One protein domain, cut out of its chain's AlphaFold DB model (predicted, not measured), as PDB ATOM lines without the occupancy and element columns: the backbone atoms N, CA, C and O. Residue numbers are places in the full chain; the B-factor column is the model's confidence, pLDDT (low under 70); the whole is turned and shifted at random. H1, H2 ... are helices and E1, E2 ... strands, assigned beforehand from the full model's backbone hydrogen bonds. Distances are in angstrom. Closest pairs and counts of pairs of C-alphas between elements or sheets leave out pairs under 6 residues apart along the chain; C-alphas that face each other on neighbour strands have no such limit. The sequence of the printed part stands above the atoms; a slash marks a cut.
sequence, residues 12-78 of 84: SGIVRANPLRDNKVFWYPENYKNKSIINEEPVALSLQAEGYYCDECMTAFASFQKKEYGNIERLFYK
ATOM      1  N   SER A  12     139.855 155.436 244.353       97.00
ATOM      2  CA  SER A  12     140.590 155.174 245.596       97.00
ATOM      3  C   SER A  12     141.943 154.502 245.333       97.00
ATOM      4  O   SER A  12     142.139 153.807 244.334       97.00
ATOM      5  N   GLY A  13     142.893 154.714 246.239       95.75
ATOM      6  CA  GLY A  13     144.236 154.155 246.164       95.75
ATOM      7  C   GLY A  13     145.087 154.500 247.385       95.75
ATOM      8  O   GLY A  13     144.581 154.911 248.427       95.75
ATOM      9  N   ILE A  14     146.401 154.325 247.248       94.50
ATOM     10  CA  ILE A  14     147.387 154.614 248.295       94.50
ATOM     11  C   ILE A  14     148.384 155.631 247.750       94.50
ATOM     12  O   ILE A  14     148.952 155.436 246.675       94.50
ATOM     13  N   VAL A  15     148.632 156.691 248.515       92.75
ATOM     14  CA  VAL A  15     149.723 157.636 248.259       92.75
ATOM     15  C   VAL A  15     150.859 157.297 249.208       92.75
ATOM     16  O   VAL A  15     150.656 157.180 250.416       92.75
ATOM     17  N   ARG A  16     152.063 157.113 248.666       90.19
ATOM     18  CA  ARG A  16     153.259 156.822 249.459       90.19
ATOM     19  C   ARG A  16     154.461 157.609 248.956       90.19
ATOM     20  O   ARG A  16     154.670 157.708 247.748       90.19
ATOM     21  N   ALA A  17     155.252 158.128 249.885       86.62
ATOM     22  CA  ALA A  17     156.559 158.697 249.597       86.62
ATOM     23  C   ALA A  17     157.548 157.583 249.214       86.62
ATOM     24  O   ALA A  17     157.410 156.438 249.655       86.62
ATOM     25  N   ASN A  18     158.549 157.900 248.389       82.75
ATOM     26  CA  ASN A  18     159.608 156.944 248.080       82.75
ATOM     27  C   ASN A  18     160.625 156.933 249.234       82.75
ATOM     28  O   ASN A  18     161.370 157.905 249.369       82.75
ATOM     29  N   PRO A  19     160.736 155.844 250.013       71.75
ATOM     30  CA  PRO A  19     161.559 155.826 251.222       71.75
ATOM     31  C   PRO A  19     163.059 156.030 250.957       71.75
ATOM     32  O   PRO A  19     163.791 156.392 251.872       71.75
ATOM     33  N   LEU A  20     163.531 155.818 249.721       76.12
ATOM     34  CA  LEU A  20     164.936 156.026 249.348       76.12
ATOM     35  C   LEU A  20     165.299 157.499 249.112       76.12
ATOM     36  O   LEU A  20     166.481 157.828 249.055       76.12
ATOM     37  N   ARG A  21     164.307 158.374 248.917       71.56
ATOM     38  CA  ARG A  21     164.518 159.795 248.587       71.56
ATOM     39  C   ARG A  21     163.853 160.724 249.587       71.56
ATOM     40  O   ARG A  21     164.452 161.714 249.990       71.56
ATOM     41  N   ASP A  22     162.662 160.355 250.028       71.69
ATOM     42  CA  ASP A  22     161.811 161.162 250.882       71.69
ATOM     43  C   ASP A  22     161.561 160.399 252.179       71.69
ATOM     44  O   ASP A  22     160.870 159.379 252.211       71.69
ATOM     45  N   ASN A  23     162.145 160.888 253.270       75.19
ATOM     46  CA  ASN A  23     161.975 160.283 254.591       75.19
ATOM     47  C   ASN A  23     160.995 161.053 255.485       75.19
ATOM     48  O   ASN A  23     160.761 160.640 256.624       75.19
ATOM     49  N   LYS A  24     160.441 162.171 254.994       78.81
ATOM     50  CA  LYS A  24     159.586 163.089 255.753       78.81
ATOM     51  C   LYS A  24     158.517 163.710 254.863       78.81
ATOM     52  O   LYS A  24     158.809 164.159 253.760       78.81
ATOM     53  N   VAL A  25     157.307 163.800 255.398       85.19
ATOM     54  CA  VAL A  25     156.205 164.596 254.852       85.19
ATOM     55  C   VAL A  25     155.730 165.508 255.977       85.19
ATOM     56  O   VAL A  25     155.573 165.056 257.111       85.19
ATOM     57  N   PHE A  26     155.541 166.788 255.676       85.62
ATOM     58  CA  PHE A  26     155.126 167.792 256.648       85.62
ATOM     59  C   PHE A  26     153.894 168.530 256.150       85.62
ATOM     60  O   PHE A  26     153.781 168.825 254.960       85.62
ATOM     61  N   TRP A  27     153.006 168.861 257.078       86.31
ATOM     62  CA  TRP A  27     151.905 169.779 256.845       86.31
ATOM     63  C   TRP A  27     152.146 171.099 257.578       86.31
ATOM     64  O   TRP A  27     152.628 171.110 258.714       86.31
ATOM     65  N   TYR A  28     151.775 172.194 256.914       83.00
ATOM     66  CA  TYR A  28     151.792 173.552 257.449       83.00
ATOM     67  C   TYR A  28     150.458 174.239 257.130       83.00
ATOM     68  O   TYR A  28     149.883 173.971 256.068       83.00
ATOM     69  N   PRO A  29     149.984 175.159 257.982       80.62
ATOM     70  CA  PRO A  29     148.804 175.953 257.671       80.62
ATOM     71  C   PRO A  29     149.061 176.965 256.534       80.62
ATOM     72  O   PRO A  29     150.195 177.298 256.187       80.62
ATOM     73  N   GLU A  30     147.996 177.470 255.911       82.19
ATOM     74  CA  GLU A  30     148.100 178.283 254.685       82.19
ATOM     75  C   GLU A  30     148.846 179.617 254.877       82.19
ATOM     76  O   GLU A  30     149.551 180.087 253.981       82.19
ATOM     77  N   ASN A  31     148.776 180.204 256.073       79.62
ATOM     78  CA  ASN A  31     149.472 181.442 256.442       79.62
ATOM     79  C   ASN A  31     151.020 181.332 256.416       79.62
ATOM     80  O   ASN A  31     151.697 182.341 256.653       79.62
ATOM     81  N   TYR A  32     151.577 180.154 256.099       74.00
ATOM     82  CA  TYR A  32     153.014 179.884 255.943       74.00
ATOM     83  C   TYR A  32     153.510 179.854 254.505       74.00
ATOM     84  O   TYR A  32     154.718 179.763 254.306       74.00
ATOM     85  N   LYS A  33     152.630 179.985 253.505       70.44
ATOM     86  CA  LYS A  33     152.957 179.828 252.075       70.44
ATOM     87  C   LYS A  33     154.184 180.631 251.594       70.44
ATOM     88  O   LYS A  33     154.769 180.259 250.587       70.44
ATOM     89  N   ASN A  34     154.596 181.675 252.326       70.19
ATOM     90  CA  ASN A  34     155.767 182.516 252.038       70.19
ATOM     91  C   ASN A  34     156.642 182.849 253.274       70.19
ATOM     92  O   ASN A  34     157.360 183.849 253.260       70.19
ATOM     93  N   LYS A  35     156.558 182.084 254.371       66.94
ATOM     94  CA  LYS A  35     157.332 182.338 255.604       66.94
ATOM     95  C   LYS A  35     158.468 181.328 255.767       66.94
ATOM     96  O   LYS A  35     158.356 180.182 255.346       66.94
ATOM     97  N   SER A  36     159.561 181.754 256.402       59.12
ATOM     98  CA  SER A  36     160.673 180.859 256.727       59.12
ATOM     99  C   SER A  36     160.248 179.835 257.785       59.12
ATOM    100  O   SER A  36     159.713 180.201 258.829       59.12
ATOM    101  N   ILE A  37     160.528 178.559 257.513       57.56
ATOM    102  CA  ILE A  37     160.124 177.378 258.303       57.56
ATOM    103  C   ILE A  37     160.870 177.297 259.657       57.56
ATOM    104  O   ILE A  37     160.560 176.477 260.508       57.56
ATOM    105  N   ILE A  38     161.859 178.167 259.886       55.44
ATOM    106  CA  ILE A  38     162.821 178.078 260.998       55.44
ATOM    107  C   ILE A  38     162.178 178.339 262.379       55.44
ATOM    108  O   ILE A  38     162.751 177.952 263.394       55.44
ATOM    109  N   ASN A  39     160.994 178.956 262.435       52.38
ATOM    110  CA  ASN A  39     160.401 179.426 263.692       52.38
ATOM    111  C   ASN A  39     159.229 178.587 264.220       52.38
ATOM    112  O   ASN A  39     158.664 178.969 265.242       52.38
ATOM    113  N   GLU A  40     158.845 177.487 263.562       59.56
ATOM    114  CA  GLU A  40     157.638 176.740 263.942       59.56
ATOM    115  C   GLU A  40     157.744 175.225 263.791       59.56
ATOM    116  O   GLU A  40     158.597 174.707 263.076       59.56
ATOM    117  N   GLU A  41     156.852 174.524 264.495       67.06
ATOM    118  CA  GLU A  41     156.816 173.068 264.593       67.06
ATOM    119  C   GLU A  41     155.846 172.479 263.551       67.06
ATOM    120  O   GLU A  41     154.630 172.498 263.765       67.06
ATOM    121  N   PRO A  42     156.331 171.964 262.403       74.62
ATOM    122  CA  PRO A  42     155.470 171.280 261.444       74.62
ATOM    123  C   PRO A  42     154.773 170.063 262.039       74.62
ATOM    124  O   PRO A  42     155.363 169.305 262.812       74.62
ATOM    125  N   VAL A  43     153.571 169.770 261.540       82.31
ATOM    126  CA  VAL A  43     152.959 168.462 261.778       82.31
ATOM    127  C   VAL A  43     153.617 167.466 260.839       82.31
ATOM    128  O   VAL A  43     153.416 167.501 259.623       82.31
ATOM    129  N   ALA A  44     154.422 166.571 261.396       84.81
ATOM    130  CA  ALA A  44     154.943 165.462 260.624       84.81
ATOM    131  C   ALA A  44     153.852 164.441 260.334       84.81
ATOM    132  O   ALA A  44     153.025 164.117 261.188       84.81
ATOM    133  N   LEU A  45     153.892 163.905 259.125       88.50
ATOM    134  CA  LEU A  45     152.893 163.000 258.596       88.50
ATOM    135  C   LEU A  45     153.498 161.629 258.296       88.50
ATOM    136  O   LEU A  45     154.701 161.494 258.054       88.50
ATOM    137  N   SER A  46     152.647 160.603 258.313       88.88
ATOM    138  CA  SER A  46     152.991 159.271 257.813       88.88
ATOM    139  C   SER A  46     153.506 159.357 256.372       88.88
ATOM    140  O   SER A  46     153.034 160.161 255.572       88.88
ATOM    141  N   LEU A  47     154.453 158.490 256.006       89.12
ATOM    142  CA  LEU A  47     154.944 158.401 254.625       89.12
ATOM    143  C   LEU A  47     153.956 157.699 253.688       89.12
ATOM    144  O   LEU A  47     154.175 157.683 252.480       89.12
ATOM    145  N   GLN A  48     152.887 157.122 254.235       91.94
ATOM    146  CA  GLN A  48     151.833 156.446 253.495       91.94
ATOM    147  C   GLN A  48     150.459 156.905 253.990       91.94
ATOM    148  O   GLN A  48     150.245 157.047 255.195       91.94
ATOM    149  N   ALA A  49     149.529 157.086 253.058       93.88
ATOM    150  CA  ALA A  49     148.157 157.486 253.324       93.88
ATOM    151  C   ALA A  49     147.180 156.829 252.345       93.88
ATOM    152  O   ALA A  49     147.533 156.518 251.202       93.88
ATOM    153  N   GLU A  50     145.930 156.679 252.780       95.50
ATOM    154  CA  GLU A  50     144.818 156.494 251.851       95.50
ATOM    155  C   GLU A  50     144.697 157.730 250.963       95.50
ATOM    156  O   GLU A  50     144.838 158.870 251.423       95.50
ATOM    157  N   GLY A  51     144.438 157.509 249.681       95.31
ATOM    158  CA  GLY A  51     144.316 158.591 248.729       95.31
ATOM    159  C   GLY A  51     143.322 158.316 247.625       95.31
ATOM    160  O   GLY A  51     142.781 157.223 247.470       95.31
ATOM    161  N   TYR A  52     143.083 159.365 246.857       97.12
ATOM    162  CA  TYR A  52     142.120 159.401 245.783       97.12
ATOM    163  C   TYR A  52     142.747 160.118 244.594       97.12
ATOM    164  O   TYR A  52     143.366 161.170 244.760       97.12
ATOM    165  N   TYR A  53     142.582 159.574 243.393       97.38
ATOM    166  CA  TYR A  53     143.068 160.179 242.157       97.38
ATOM    167  C   TYR A  53     141.897 160.637 241.293       97.38
ATOM    168  O   TYR A  53     140.964 159.873 241.035       97.38
ATOM    169  N   CYS A  54     141.941 161.894 240.858       97.62
ATOM    170  CA  CYS A  54     141.006 162.429 239.879       97.62
ATOM    171  C   CYS A  54     141.642 162.367 238.489       97.62
ATOM    172  O   CYS A  54     142.607 163.087 238.235       97.62
ATOM    173  N   ASP A  55     141.083 161.555 237.588       96.81
ATOM    174  CA  ASP A  55     141.592 161.406 236.217       96.81
ATOM    175  C   ASP A  55     141.421 162.674 235.369       96.81
ATOM    176  O   ASP A  55     142.240 162.954 234.501       96.81
ATOM    177  N   GLU A  56     140.405 163.488 235.662       97.19
ATOM    178  CA  GLU A  56     140.139 164.737 234.934       97.19
ATOM    179  C   GLU A  56     141.140 165.838 235.275       97.19
ATOM    180  O   GLU A  56     141.626 166.549 234.402       97.19
ATOM    181  N   CYS A  57     141.436 166.000 236.567       97.31
ATOM    182  CA  CYS A  57     142.361 167.025 237.050       97.31
ATOM    183  C   CYS A  57     143.800 166.513 237.144       97.31
ATOM    184  O   CYS A  57     144.677 167.266 237.562       97.31
ATOM    185  N   MET A  58     144.031 165.227 236.860       96.81
ATOM    186  CA  MET A  58     145.310 164.536 237.035       96.81
ATOM    187  C   MET A  58     145.954 164.770 238.413       96.81
ATOM    188  O   MET A  58     147.174 164.862 238.544       96.81
ATOM    189  N   THR A  59     145.127 164.894 239.453       96.56
ATOM    190  CA  THR A  59     145.546 165.325 240.793       96.56
ATOM    191  C   THR A  59     145.219 164.242 241.816       96.56
ATOM    192  O   THR A  59     144.104 163.711 241.833       96.56
ATOM    193  N   ALA A  60     146.185 163.935 242.684       95.19
ATOM    194  CA  ALA A  60     146.002 163.049 243.828       95.19
ATOM    195  C   ALA A  60     145.712 163.851 245.103       95.19
ATOM    196  O   ALA A  60     146.336 164.880 245.354       95.19
ATOM    197  N   PHE A  61     144.810 163.335 245.927       94.69
ATOM    198  CA  PHE A  61     144.490 163.846 247.255       94.69
ATOM    199  C   PHE A  61     144.691 162.713 248.252       94.69
ATOM    200  O   PHE A  61     144.398 161.563 247.935       94.69
ATOM    201  N   ALA A  62     145.198 163.010 249.440       93.81
ATOM    202  CA  ALA A  62     145.501 161.991 250.434       93.81
ATOM    203  C   ALA A  62     145.153 162.467 251.841       93.81
ATOM    204  O   ALA A  62     145.323 163.644 252.163       93.81
ATOM    205  N   SER A  63     144.686 161.534 252.666       92.56
ATOM    206  CA  SER A  63     144.401 161.759 254.081       92.56
ATOM    207  C   SER A  63     145.551 161.207 254.911       92.56
ATOM    208  O   SER A  63     145.577 160.034 255.286       92.56
ATOM    209  N   PHE A  64     146.562 162.042 255.133       92.12
ATOM    210  CA  PHE A  64     147.714 161.654 255.931       92.12
ATOM    211  C   PHE A  64     147.389 161.676 257.421       92.12
ATOM    212  O   PHE A  64     146.863 162.656 257.944       92.12
ATOM    213  N   GLN A  65     147.781 160.615 258.120       90.88
ATOM    214  CA  GLN A  65     147.789 160.602 259.577       90.88
ATOM    215  C   GLN A  65     149.033 161.321 260.101       90.88
ATOM    216  O   GLN A  65     150.105 161.256 259.487       90.88
ATOM    217  N   LYS A  66     148.898 161.980 261.259       87.62
ATOM    218  CA  LYS A  66     150.045 162.498 262.010       87.62
ATOM    219  C   LYS A  66     150.997 161.339 262.301       87.62
ATOM    220  O   LYS A  66     150.565 160.267 262.718       87.62
ATOM    221  N   LYS A  67     152.290 161.544 262.060       84.31
ATOM    222  CA  LYS A  67     153.306 160.563 262.426       84.31
ATOM    223  C   LYS A  67     153.428 160.553 263.946       84.31
ATOM    224  O   LYS A  67     153.801 161.562 264.544       84.31
ATOM    225  N   GLU A  68     153.135 159.417 264.562       74.12
ATOM    226  CA  GLU A  68     153.489 159.192 265.958       74.12
ATOM    227  C   GLU A  68     154.996 158.954 266.045       74.12
ATOM    228  O   GLU A  68     155.551 158.088 265.367       74.12
ATOM    229  N   TYR A  69     155.670 159.769 266.849       64.75
ATOM    230  CA  TYR A  69     157.094 159.621 267.109       64.75
ATOM    231  C   TYR A  69     157.305 158.870 268.415       64.75
ATOM    232  O   TYR A  69     156.741 159.234 269.449       64.75
ATOM    233  N   GLY A  70     158.188 157.873 268.390       57.78
ATOM    234  CA  GLY A  70     158.711 157.288 269.621       57.78
ATOM    235  C   GLY A  70     159.543 158.305 270.415       57.78
ATOM    236  O   GLY A  70     160.031 159.299 269.870       57.78
ATOM    237  N   ASN A  71     159.769 158.036 271.706       53.62
ATOM    238  CA  ASN A  71     160.482 158.943 272.625       53.62
ATOM    239  C   ASN A  71     161.859 159.412 272.111       53.62
ATOM    240  O   ASN A  71     162.268 160.538 272.379       53.62
ATOM    241  N   ILE A  72     162.564 158.572 271.347       56.16
ATOM    242  CA  ILE A  72     163.887 158.887 270.787       56.16
ATOM    243  C   ILE A  72     163.776 159.888 269.630       56.16
ATOM    244  O   ILE A  72     164.531 160.855 269.577       56.16
ATOM    245  N   GLU A  73     162.822 159.700 268.718       53.53
ATOM    246  CA  GLU A  73     162.655 160.591 267.565       53.53
ATOM    247  C   GLU A  73     162.168 161.986 267.995       53.53
ATOM    248  O   GLU A  73     162.631 162.983 267.441       53.53
ATOM    249  N   ARG A  74     161.329 162.081 269.039       55.31
ATOM    250  CA  ARG A  74     160.912 163.369 269.634       55.31
ATOM    251  C   ARG A  74     162.103 164.226 270.085       55.31
ATOM    252  O   ARG A  74     162.088 165.440 269.887       55.31
ATOM    253  N   LEU A  75     163.155 163.597 270.619       51.50
ATOM    254  CA  LEU A  75     164.378 164.274 271.069       51.50
ATOM    255  C   LEU A  75     165.174 164.896 269.909       51.50
ATOM    256  O   LEU A  75     165.687 166.007 270.036       51.50
ATOM    257  N   PHE A  76     165.272 164.195 268.774       50.19
ATOM    258  CA  PHE A  76     166.025 164.660 267.603       50.19
ATOM    259  C   PHE A  76     165.308 165.764 266.830       50.19
ATOM    260  O   PHE A  76     165.964 166.627 266.249       50.19
ATOM    261  N   TYR A  77     163.975 165.744 266.819       52.06
ATOM    262  CA  TYR A  77     163.190 166.698 266.044       52.06
ATOM    263  C   TYR A  77     162.754 167.944 266.820       52.06
ATOM    264  O   TYR A  77     162.181 168.831 266.197       52.06
ATOM    265  N   LYS A  78     163.034 168.046 268.133       52.38
ATOM    266  CA  LYS A  78     162.493 169.119 268.997       52.38
ATOM    267  C   LYS A  78     160.986 169.327 268.763       52.38
ATOM    268  O   LYS A  78     160.522 170.456 268.693       52.38
TER     269      LYS A  78
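AT A GLANCE: This is residues 12 to 78 of the 84 residues of an uncharacterized protein of Pseudobutyrivibrio sp. C4 (UniProt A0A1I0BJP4). What is the shape? A strongly twisted sheet of E1, E4 and E5 makes one end, the hairpin E2 and E3 lies near the middle, and helix H1 makes the other end, residues 70 to 76 standing free. What builds it? The 67 printed residues hold E1, E2, E3, E4, E5, H1 in this order, the sheet running E1, E4, E5, antiparallel; the class is mixed, helices and strands, with under half of the residues in named elements. The whole is loose, radius of gyration of the C-alphas 14.1 A, spanning 42 by 29 by 20 A.

HOW THE PARTS SIT: What pairs with E4, residues 48 to 54? E1, residues 12 to 16, is antiparallel to it, N 13 and O 51 2.8 A apart; E5, residues 59 to 63, forms a hairpin with it, N 52 and O 61 2.8 A apart. What lies beyond? E2, residues 25 to 27, and E3, residues 43 to 45, form a hairpin, N 27 and O 43 2.9 A apart. H1, residues 71 to 77, is not on the sheet; 1 of 3 O i to N i+4 and 2 of 4 O i to N i+3 pairs are within hydrogen-bond range.

IN THESE COORDINATES: Where does E1 begin? C-alpha 12 is at (140.590, 155.174, 245.596). Where does H1 end? C-alpha 77 is at (163.190, 166.698, 266.044). How long is E4? It measures 18.4 A.

THE WHOLE: Is it cut? The printed part has no cut; the link E2 to E3 is long. Where is confidence low? Residues 35 to 41 and 69 to 78 have pLDDT under 70.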